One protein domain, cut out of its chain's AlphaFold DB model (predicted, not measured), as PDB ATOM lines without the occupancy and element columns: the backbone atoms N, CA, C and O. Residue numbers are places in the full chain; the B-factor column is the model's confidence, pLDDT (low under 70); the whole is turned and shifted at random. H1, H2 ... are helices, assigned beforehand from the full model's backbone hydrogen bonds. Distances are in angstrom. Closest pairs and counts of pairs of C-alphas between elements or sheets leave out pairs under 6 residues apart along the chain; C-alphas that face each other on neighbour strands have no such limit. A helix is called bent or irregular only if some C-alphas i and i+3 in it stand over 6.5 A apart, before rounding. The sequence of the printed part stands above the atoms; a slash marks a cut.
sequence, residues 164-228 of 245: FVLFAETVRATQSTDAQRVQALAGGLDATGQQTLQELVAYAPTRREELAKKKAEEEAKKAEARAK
ATOM      1  N   PHE A 164     140.564 151.887  79.859       86.75
ATOM      2  CA  PHE A 164     141.751 152.652  80.257       86.75
ATOM      3  C   PHE A 164     142.549 151.909  81.326       86.75
ATOM      4  O   PHE A 164     143.782 151.889  81.284       86.75
ATOM      5  N   VAL A 165     141.850 151.256  82.257       88.88
ATOM      6  CA  VAL A 165     142.481 150.408  83.270       88.88
ATOM      7  C   VAL A 165     143.141 149.192  82.618       88.88
ATOM      8  O   VAL A 165     144.326 148.964  82.863       88.88
ATOM      9  N   LEU A 166     142.427 148.474  81.742       91.81
ATOM     10  CA  LEU A 166     142.944 147.296  81.037       91.81
ATOM     11  C   LEU A 166     144.173 147.634  80.186       91.81
ATOM     12  O   LEU A 166     145.177 146.917  80.213       91.81
ATOM     13  N   PHE A 167     144.115 148.740  79.442       92.25
ATOM     14  CA  PHE A 167     145.234 149.206  78.632       92.25
ATOM     15  C   PHE A 167     146.473 149.484  79.492       92.25
ATOM     16  O   PHE A 167     147.549 148.947  79.222       92.25
ATOM     17  N   ALA A 168     146.328 150.270  80.561       89.94
ATOM     18  CA  ALA A 168     147.450 150.618  81.426       89.94
ATOM     19  C   ALA A 168     148.031 149.405  82.167       89.94
ATOM     20  O   ALA A 168     149.248 149.317  82.334       89.94
ATOM     21  N   GLU A 169     147.189 148.458  82.588       90.31
ATOM     22  CA  GLU A 169     147.634 147.190  83.176       90.31
ATOM     23  C   GLU A 169     148.420 146.354  82.177       90.31
ATOM     24  O   GLU A 169     149.505 145.883  82.506       90.31
ATOM     25  N   THR A 170     147.923 146.236  80.948       90.94
ATOM     26  CA  THR A 170     148.605 145.498  79.883       90.94
ATOM     27  C   THR A 170     149.964 146.124  79.582       90.94
ATOM     28  O   THR A 170     150.967 145.412  79.503       90.94
ATOM     29  N   VAL A 171     150.036 147.456  79.487       89.94
ATOM     30  CA  VAL A 171     151.299 148.174  79.273       89.94
ATOM     31  C   VAL A 171     152.260 147.952  80.443       89.94
ATOM     32  O   VAL A 171     153.412 147.597  80.203       89.94
ATOM     33  N   ARG A 172     151.817 148.081  81.701       89.25
ATOM     34  CA  ARG A 172     152.681 147.859  82.879       89.25
ATOM     35  C   ARG A 172     153.132 146.405  83.018       89.25
ATOM     36  O   ARG A 172     154.309 146.161  83.273       89.25
ATOM     37  N   ALA A 173     152.232 145.445  82.823       91.31
ATOM     38  CA  ALA A 173     152.544 144.020  82.876       91.31
ATOM     39  C   ALA A 173     153.565 143.650  81.792       91.31
ATOM     40  O   ALA A 173     154.573 142.994  82.076       91.31
ATOM     41  N   THR A 174     153.367 144.164  80.577       88.69
ATOM     42  CA  THR A 174     154.315 143.970  79.475       88.69
ATOM     43  C   THR A 174     155.642 144.662  79.765       88.69
ATOM     44  O   THR A 174     156.671 144.034  79.576       88.69
ATOM     45  N   GLN A 175     155.665 145.886  80.309       87.06
ATOM     46  CA  GLN A 175     156.912 146.555  80.713       87.06
ATOM     47  C   GLN A 175     157.676 145.773  81.790       87.06
ATOM     48  O   GLN A 175     158.901 145.716  81.742       87.06
ATOM     49  N   SER A 176     156.969 145.158  82.744       89.75
ATOM     50  CA  SER A 176     157.594 144.365  83.811       89.75
ATOM     51  C   SER A 176     158.183 143.039  83.319       89.75
ATOM     52  O   SER A 176     159.157 142.555  83.889       89.75
ATOM     53  N   THR A 177     157.614 142.472  82.250       91.56
ATOM     54  CA  THR A 177     158.043 141.186  81.679       91.56
ATOM     55  C   THR A 177     159.057 141.377  80.548       91.56
ATOM     56  O   THR A 177     160.004 140.609  80.420       91.56
ATOM     57  N   ASP A 178     158.860 142.403  79.720       89.56
ATOM     58  CA  ASP A 178     159.649 142.719  78.532       89.56
ATOM     59  C   ASP A 178     159.597 144.233  78.232       89.56
ATOM     60  O   ASP A 178     158.844 144.733  77.388       89.56
ATOM     61  N   ALA A 179     160.427 144.986  78.956       87.50
ATOM     62  CA  ALA A 179     160.552 146.433  78.792       87.50
ATOM     63  C   ALA A 179     161.012 146.839  77.379       87.50
ATOM     64  O   ALA A 179     160.612 147.892  76.878       87.50
ATOM     65  N   GLN A 180     161.822 145.999  76.723       89.38
ATOM     66  CA  GLN A 180     162.352 146.255  75.382       89.38
ATOM     67  C   GLN A 180     161.234 146.229  74.333       89.38
ATOM     68  O   GLN A 180     161.193 147.107  73.471       89.38
ATOM     69  N   ARG A 181     160.276 145.294  74.433       87.19
ATOM     70  CA  ARG A 181     159.097 145.266  73.545       87.19
ATOM     71  C   ARG A 181     158.281 146.545  73.622       87.19
ATOM     72  O   ARG A 181     157.910 147.090  72.585       87.19
ATOM     73  N   VAL A 182     158.008 147.034  74.830       86.31
ATOM     74  CA  VAL A 182     157.197 148.249  74.999       86.31
ATOM     75  C   VAL A 182     157.949 149.485  74.509       86.31
ATOM     76  O   VAL A 182     157.344 150.336  73.865       86.31
ATOM     77  N   GLN A 183     159.264 149.559  74.731       86.31
ATOM     78  CA  GLN A 183     160.097 150.630  74.176       86.31
ATOM     79  C   GLN A 183     160.152 150.592  72.644       86.31
ATOM     80  O   GLN A 183     160.048 151.643  72.019       86.31
ATOM     81  N   ALA A 184     160.254 149.410  72.029       89.19
ATOM     82  CA  ALA A 184     160.246 149.269  70.573       89.19
ATOM     83  C   ALA A 184     158.894 149.675  69.958       89.19
ATOM     84  O   ALA A 184     158.862 150.368  68.943       89.19
ATOM     85  N   LEU A 185     157.784 149.292  70.597       86.50
ATOM     86  CA  LEU A 185     156.430 149.677  70.187       86.50
ATOM     87  C   LEU A 185     156.191 151.186  70.345       86.50
ATOM     88  O   LEU A 185     155.678 151.827  69.431       86.50
ATOM     89  N   ALA A 186     156.590 151.764  71.481       86.69
ATOM     90  CA  ALA A 186     156.440 153.194  71.742       86.69
ATOM     91  C   ALA A 186     157.393 154.052  70.892       86.69
ATOM     92  O   ALA A 186     157.051 155.173  70.530       86.69
ATOM     93  N   GLY A 187     158.567 153.525  70.533       86.56
ATOM     94  CA  GLY A 187     159.570 154.221  69.725       86.56
ATOM     95  C   GLY A 187     159.143 154.485  68.278       86.56
ATOM     96  O   GLY A 187     159.709 155.366  67.640       86.56
ATOM     97  N   GLY A 188     158.136 153.764  67.771       89.31
ATOM     98  CA  GLY A 188     157.523 154.033  66.465       89.31
ATOM     99  C   GLY A 188     156.532 155.203  66.465       89.31
ATOM    100  O   GLY A 188     156.088 155.617  65.395       89.31
ATOM    101  N   LEU A 189     156.174 155.724  67.643       90.12
ATOM    102  CA  LEU A 189     155.307 156.889  67.793       90.12
ATOM    103  C   LEU A 189     156.129 158.180  67.760       90.12
ATOM    104  O   LEU A 189     157.278 158.217  68.208       90.12
ATOM    105  N   ASP A 190     155.509 159.251  67.273       93.88
ATOM    106  CA  ASP A 190     156.051 160.599  67.397       93.88
ATOM    107  C   ASP A 190     156.027 161.084  68.863       93.88
ATOM    108  O   ASP A 190     155.488 160.427  69.757       93.88
ATOM    109  N   ALA A 191     156.632 162.246  69.130       90.25
ATOM    110  CA  ALA A 191     156.725 162.789  70.488       90.25
ATOM    111  C   ALA A 191     155.345 162.942  71.157       90.25
ATOM    112  O   ALA A 191     155.187 162.632  72.338       90.25
ATOM    113  N   THR A 192     154.335 163.349  70.385       93.50
ATOM    114  CA  THR A 192     152.950 163.499  70.846       93.50
ATOM    115  C   THR A 192     152.330 162.153  71.227       93.50
ATOM    116  O   THR A 192     151.706 162.030  72.283       93.50
ATOM    117  N   GLY A 193     152.521 161.120  70.406       90.94
ATOM    118  CA  GLY A 193     152.030 159.771  70.675       90.94
ATOM    119  C   GLY A 193     152.714 159.133  71.884       90.94
ATOM    120  O   GLY A 193     152.046 158.507  72.709       90.94
ATOM    121  N   GLN A 194     154.022 159.350  72.049       88.75
ATOM    122  CA  GLN A 194     154.762 158.895  73.231       88.75
ATOM    123  C   GLN A 194     154.269 159.575  74.513       88.75
ATOM    124  O   GLN A 194     154.103 158.906  75.535       88.75
ATOM    125  N   GLN A 195     153.996 160.879  74.459       91.12
ATOM    126  CA  GLN A 195     153.442 161.621  75.589       91.12
ATOM    127  C   GLN A 195     152.028 161.134  75.937       91.12
ATOM    128  O   GLN A 195     151.751 160.822  77.093       91.12
ATOM    129  N   THR A 196     151.165 160.966  74.931       91.50
ATOM    130  CA  THR A 196     149.791 160.467  75.118       91.50
ATOM    131  C   THR A 196     149.786 159.080  75.767       91.50
ATOM    132  O   THR A 196     149.005 158.814  76.679       91.50
ATOM    133  N   LEU A 197     150.692 158.189  75.349       89.44
ATOM    134  CA  LEU A 197     150.849 156.866  75.953       89.44
ATOM    135  C   LEU A 197     151.183 156.954  77.451       89.44
ATOM    136  O   LEU A 197     150.608 156.218  78.256       89.44
ATOM    137  N   GLN A 198     152.093 157.853  77.833       88.81
ATOM    138  CA  GLN A 198     152.467 158.063  79.235       88.81
ATOM    139  C   GLN A 198     151.300 158.634  80.049       88.81
ATOM    140  O   GLN A 198     151.035 158.154  81.152       88.81
ATOM    141  N   GLU A 199     150.566 159.596  79.491       91.25
ATOM    142  CA  GLU A 199     149.391 160.204  80.123       91.25
ATOM    143  C   GLU A 199     148.271 159.179  80.358       91.25
ATOM    144  O   GLU A 199     147.716 159.113  81.456       91.25
ATOM    145  N   LEU A 200     147.996 158.303  79.386       88.94
ATOM    146  CA  LEU A 200     147.003 157.229  79.526       88.94
ATOM    147  C   LEU A 200     147.379 156.232  80.634       88.94
ATOM    148  O   LEU A 200     146.533 155.850  81.448       88.94
ATOM    149  N   VAL A 201     148.653 155.838  80.709       88.94
ATOM    150  CA  VAL A 201     149.149 154.933  81.764       88.94
ATOM    151  C   VAL A 201     149.124 155.605  83.144       88.94
ATOM    152  O   VAL A 201     148.917 154.923  84.159       88.94
ATOM    153  N   ALA A 202     149.321 156.924  83.199       89.94
ATOM    154  CA  ALA A 202     149.258 157.722  84.421       89.94
ATOM    155  C   ALA A 202     147.819 158.006  84.887       89.94
ATOM    156  O   ALA A 202     147.595 158.129  86.090       89.94
ATOM    157  N   TYR A 203     146.843 158.059  83.975       90.75
ATOM    158  CA  TYR A 203     145.434 158.328  84.290       90.75
ATOM    159  C   TYR A 203     144.689 157.119  84.886       90.75
ATOM    160  O   TYR A 203     143.746 157.281  85.661       90.75
ATOM    161  N   ALA A 204     145.129 155.894  84.588       88.31
ATOM    162  CA  ALA A 204     144.513 154.662  85.090       88.31
ATOM    163  C   ALA A 204     144.231 154.599  86.614       88.31
ATOM    164  O   ALA A 204     143.137 154.164  86.972       88.31
ATOM    165  N   PRO A 205     145.133 154.999  87.539       87.56
ATOM    166  CA  PRO A 205     144.818 155.043  88.972       87.56
ATOM    167  C   PRO A 205     143.655 155.988  89.302       87.56
ATOM    168  O   PRO A 205     142.730 155.578  89.998       87.56
ATOM    169  N   THR A 206     143.638 157.199  88.740       89.62
ATOM    170  CA  THR A 206     142.529 158.153  88.905       89.62
ATOM    171  C   THR A 206     141.218 157.553  88.411       89.62
ATOM    172  O   THR A 206     140.190 157.624  89.086       89.62
ATOM    173  N   ARG A 207     141.259 156.870  87.262       89.19
ATOM    174  CA  ARG A 207     140.086 156.201  86.702       89.19
ATOM    175  C   ARG A 207     139.548 155.089  87.606       89.19
ATOM    176  O   ARG A 207     138.336 154.947  87.737       89.19
ATOM    177  N   ARG A 208     140.419 154.329  88.279       86.12
ATOM    178  CA  ARG A 208     139.992 153.316  89.264       86.12
ATOM    179  C   ARG A 208     139.227 153.937  90.425       86.12
ATOM    180  O   ARG A 208     138.213 153.387  90.843       86.12
ATOM    181  N   GLU A 209     139.690 155.078  90.924       89.44
ATOM    182  CA  GLU A 209     139.008 155.792  92.006       89.44
ATOM    183  C   GLU A 209     137.640 156.322  91.563       89.44
ATOM    184  O   GLU A 209     136.666 156.213  92.308       89.44
ATOM    185  N   GLU A 210     137.532 156.845  90.338       88.94
ATOM    186  CA  GLU A 210     136.249 157.263  89.757       88.94
ATOM    187  C   GLU A 210     135.262 156.096  89.632       88.94
ATOM    188  O   GLU A 210     134.086 156.243  89.972       88.94
ATOM    189  N   LEU A 211     135.725 154.936  89.158       83.94
ATOM    190  CA  LEU A 211     134.897 153.735  89.018       83.94
ATOM    191  C   LEU A 211     134.440 153.209  90.381       83.94
ATOM    192  O   LEU A 211     133.268 152.877  90.544       83.94
ATOM    193  N   ALA A 212     135.331 153.199  91.376       87.38
ATOM    194  CA  ALA A 212     134.991 152.808  92.741       87.38
ATOM    195  C   ALA A 212     133.930 153.739  93.352       87.38
ATOM    196  O   ALA A 212     132.970 153.259  93.958       87.38
ATOM    197  N   LYS A 213     134.051 155.058  93.140       90.25
ATOM    198  CA  LYS A 213     133.045 156.040  93.579       90.25
ATOM    199  C   LYS A 213     131.698 155.823  92.892       90.25
ATOM    200  O   LYS A 213     130.683 155.751  93.575       90.25
ATOM    201  N   LYS A 214     131.687 155.649  91.565       85.94
ATOM    202  CA  LYS A 214     130.455 155.387  90.801       85.94
ATOM    203  C   LYS A 214     129.754 154.107  91.248       85.94
ATOM    204  O   LYS A 214     128.541 154.119  91.434       85.94
ATOM    205  N   LYS A 215     130.512 153.029  91.468       83.38
ATOM    206  CA  LYS A 215     129.968 151.759  91.958       83.38
ATOM    207  C   LYS A 215     129.356 151.911  93.353       83.38
ATOM    208  O   LYS A 215     128.238 151.460  93.573       83.38
ATOM    209  N   ALA A 216     130.034 152.620  94.259       83.50
ATOM    210  CA  ALA A 216     129.513 152.900  95.597       83.50
ATOM    211  C   ALA A 216     128.234 153.762  95.568       83.50
ATOM    212  O   ALA A 216     127.294 153.498  96.316       83.50
ATOM    213  N   GLU A 217     128.164 154.767  94.688       88.50
ATOM    214  CA  GLU A 217     126.957 155.582  94.495       88.50
ATOM    215  C   GLU A 217     125.782 154.763  93.945       88.50
ATOM    216  O   GLU A 217     124.640 154.942  94.378       88.50
ATOM    217  N   GLU A 218     126.034 153.857  92.999       81.88
ATOM    218  CA  GLU A 218     125.003 152.983  92.435       81.88
ATOM    219  C   GLU A 218     124.500 151.960  93.464       81.88
ATOM    220  O   GLU A 218     123.291 151.763  93.597       81.88
ATOM    221  N   GLU A 219     125.401 151.356  94.239       82.19
ATOM    222  CA  GLU A 219     125.053 150.452  95.338       82.19
ATOM    223  C   GLU A 219     124.252 151.173  96.432       82.19
ATOM    224  O   GLU A 219     123.253 150.632  96.913       82.19
ATOM    225  N   ALA A 220     124.606 152.420  96.765       85.94
ATOM    226  CA  ALA A 220     123.844 153.246  97.700       85.94
ATOM    227  C   ALA A 220     122.429 153.553  97.177       85.94
ATOM    228  O   ALA A 220     121.456 153.405  97.919       85.94
ATOM    229  N   LYS A 221     122.287 153.900  95.889       81.25
ATOM    230  CA  LYS A 221     120.974 154.121  95.253       81.25
ATOM    231  C   LYS A 221     120.130 152.846  95.219       81.25
ATOM    232  O   LYS A 221     118.937 152.903  95.520       81.25
ATOM    233  N   LYS A 222     120.730 151.691  94.902       77.62
ATOM    234  CA  LYS A 222     120.052 150.382  94.937       77.62
ATOM    235  C   LYS A 222     119.612 150.020  96.358       77.62
ATOM    236  O   LYS A 222     118.494 149.540  96.544       77.62
ATOM    237  N   ALA A 223     120.443 150.289  97.366       78.56
ATOM    238  CA  ALA A 223     120.105 150.068  98.770       78.56
ATOM    239  C   ALA A 223     118.964 150.985  99.248       78.56
ATOM    240  O   ALA A 223     118.044 150.510  99.912       78.56
ATOM    241  N   GLU A 224     118.974 152.267  98.868       80.94
ATOM    242  CA  GLU A 224     117.902 153.216  99.195       80.94
ATOM    243  C   GLU A 224     116.577 152.837  98.514       80.94
ATOM    244  O   GLU A 224     115.524 152.853  99.155       80.94
ATOM    245  N   ALA A 225     116.618 152.425  97.241       74.88
ATOM    246  CA  ALA A 225     115.449 151.923  96.521       74.88
ATOM    247  C   ALA A 225     114.869 150.662  97.188       74.88
ATOM    248  O   ALA A 225     113.659 150.564  97.395       74.88
ATOM    249  N   ARG A 226     115.734 149.731  97.612       71.75
ATOM    250  CA  ARG A 226     115.333 148.505  98.316       71.75
ATOM    251  C   ARG A 226     114.790 148.780  99.724       71.75
ATOM    252  O   ARG A 226     113.889 148.075 100.167       71.75
ATOM    253  N   ALA A 227     115.284 149.812 100.409       76.06
ATOM    254  CA  ALA A 227     114.763 150.249 101.705       76.06
ATOM    255  C   ALA A 227     113.382 150.923 101.582       76.06
ATOM    256  O   ALA A 227     112.510 150.684 102.416       76.06
ATOM    257  N   LYS A 228     113.155 151.713 100.523       71.50
ATOM    258  CA  LYS A 228     111.847 152.328 100.222       71.50
ATOM    259  C   LYS A 228     110.790 151.311  99.772       71.50
ATOM    260  O   LYS A 228     109.606 151.569  99.957       71.50
TER     261      LYS A 228
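Overview. This is residues 164 to 228 of the 245 residues of the protein "Hypothetical protein" of Micromonas pusilla (UniProt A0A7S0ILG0). Look for a small triangular head with one long helical arm: H1, H2 and H3a, the first arm of the bent helix H3, make the three sides of the head, and H3 runs on from the corner where H1 and H3a meet. Residues 209 to 228 of H3 stick out from the head and make much of the length. The printed part has 65 residues with three named helices, in the order H1, H2, H3, and no named strand; its class is all helix. It is extended, with a radius of gyration of the C-alphas of 17.6 A, and spans 57 by 25 by 11 A.

Arrangement. Start with H1, residues 164 to 177. Through a tight link you reach H2, residues 179 to 187, which touches residues 171 to 175 of H1 at a steep tilt of 54 degrees, opposite ways; the closest C-alphas, of Gln 175 and Val 182, are 6.0 A apart. Another tight link leads to H3, residues 191 to 228, assigned as one helix by its hydrogen bonds but bent: C-alphas 202 and 205 are 6.9 A apart. Its arms, H3a, residues 191 to 202, and H3b, residues 205 to 228, stand at a steep tilt of 42 degrees. H3a touches H2 with residues 193 to 197 alone, closest at the C-alphas of Ala 186 and Gln 194, 6.1 A. With residues 200 to 202 alone it touches H1, about perpendicular at 80 degrees, the closest C-alphas being those of Ala 168 and Val 201, 4.6 A. H1 and H3b touch only at their ends, closest at the C-alphas of Val 165 and Arg 208, 7.1 A. H2 and H3b are apart. In H1, H2, H3a and H3b every O i to N i+4 pair is within hydrogen-bond range.

Along the chain. Find C-alpha 164 at (141.751, 152.652, 80.257); H1 runs 20.0 A from there to C-alpha 177. H2 covers 12.0 A from C-alpha 179 to C-alpha 187. Find C-alpha 191 at (156.725, 162.789, 70.488), where H3a begins its 16.6 A. H3b runs 34.9 A to C-alpha 228 at (111.847, 152.328, 100.222).

Size, cuts and confidence. The two C-alphas farthest apart, those of Ala 184 and Lys 228, are 56.8 A apart. The printed part has no cut and no long link. Mean pLDDT of the printed part is 87.2, and no printed residue is under 70.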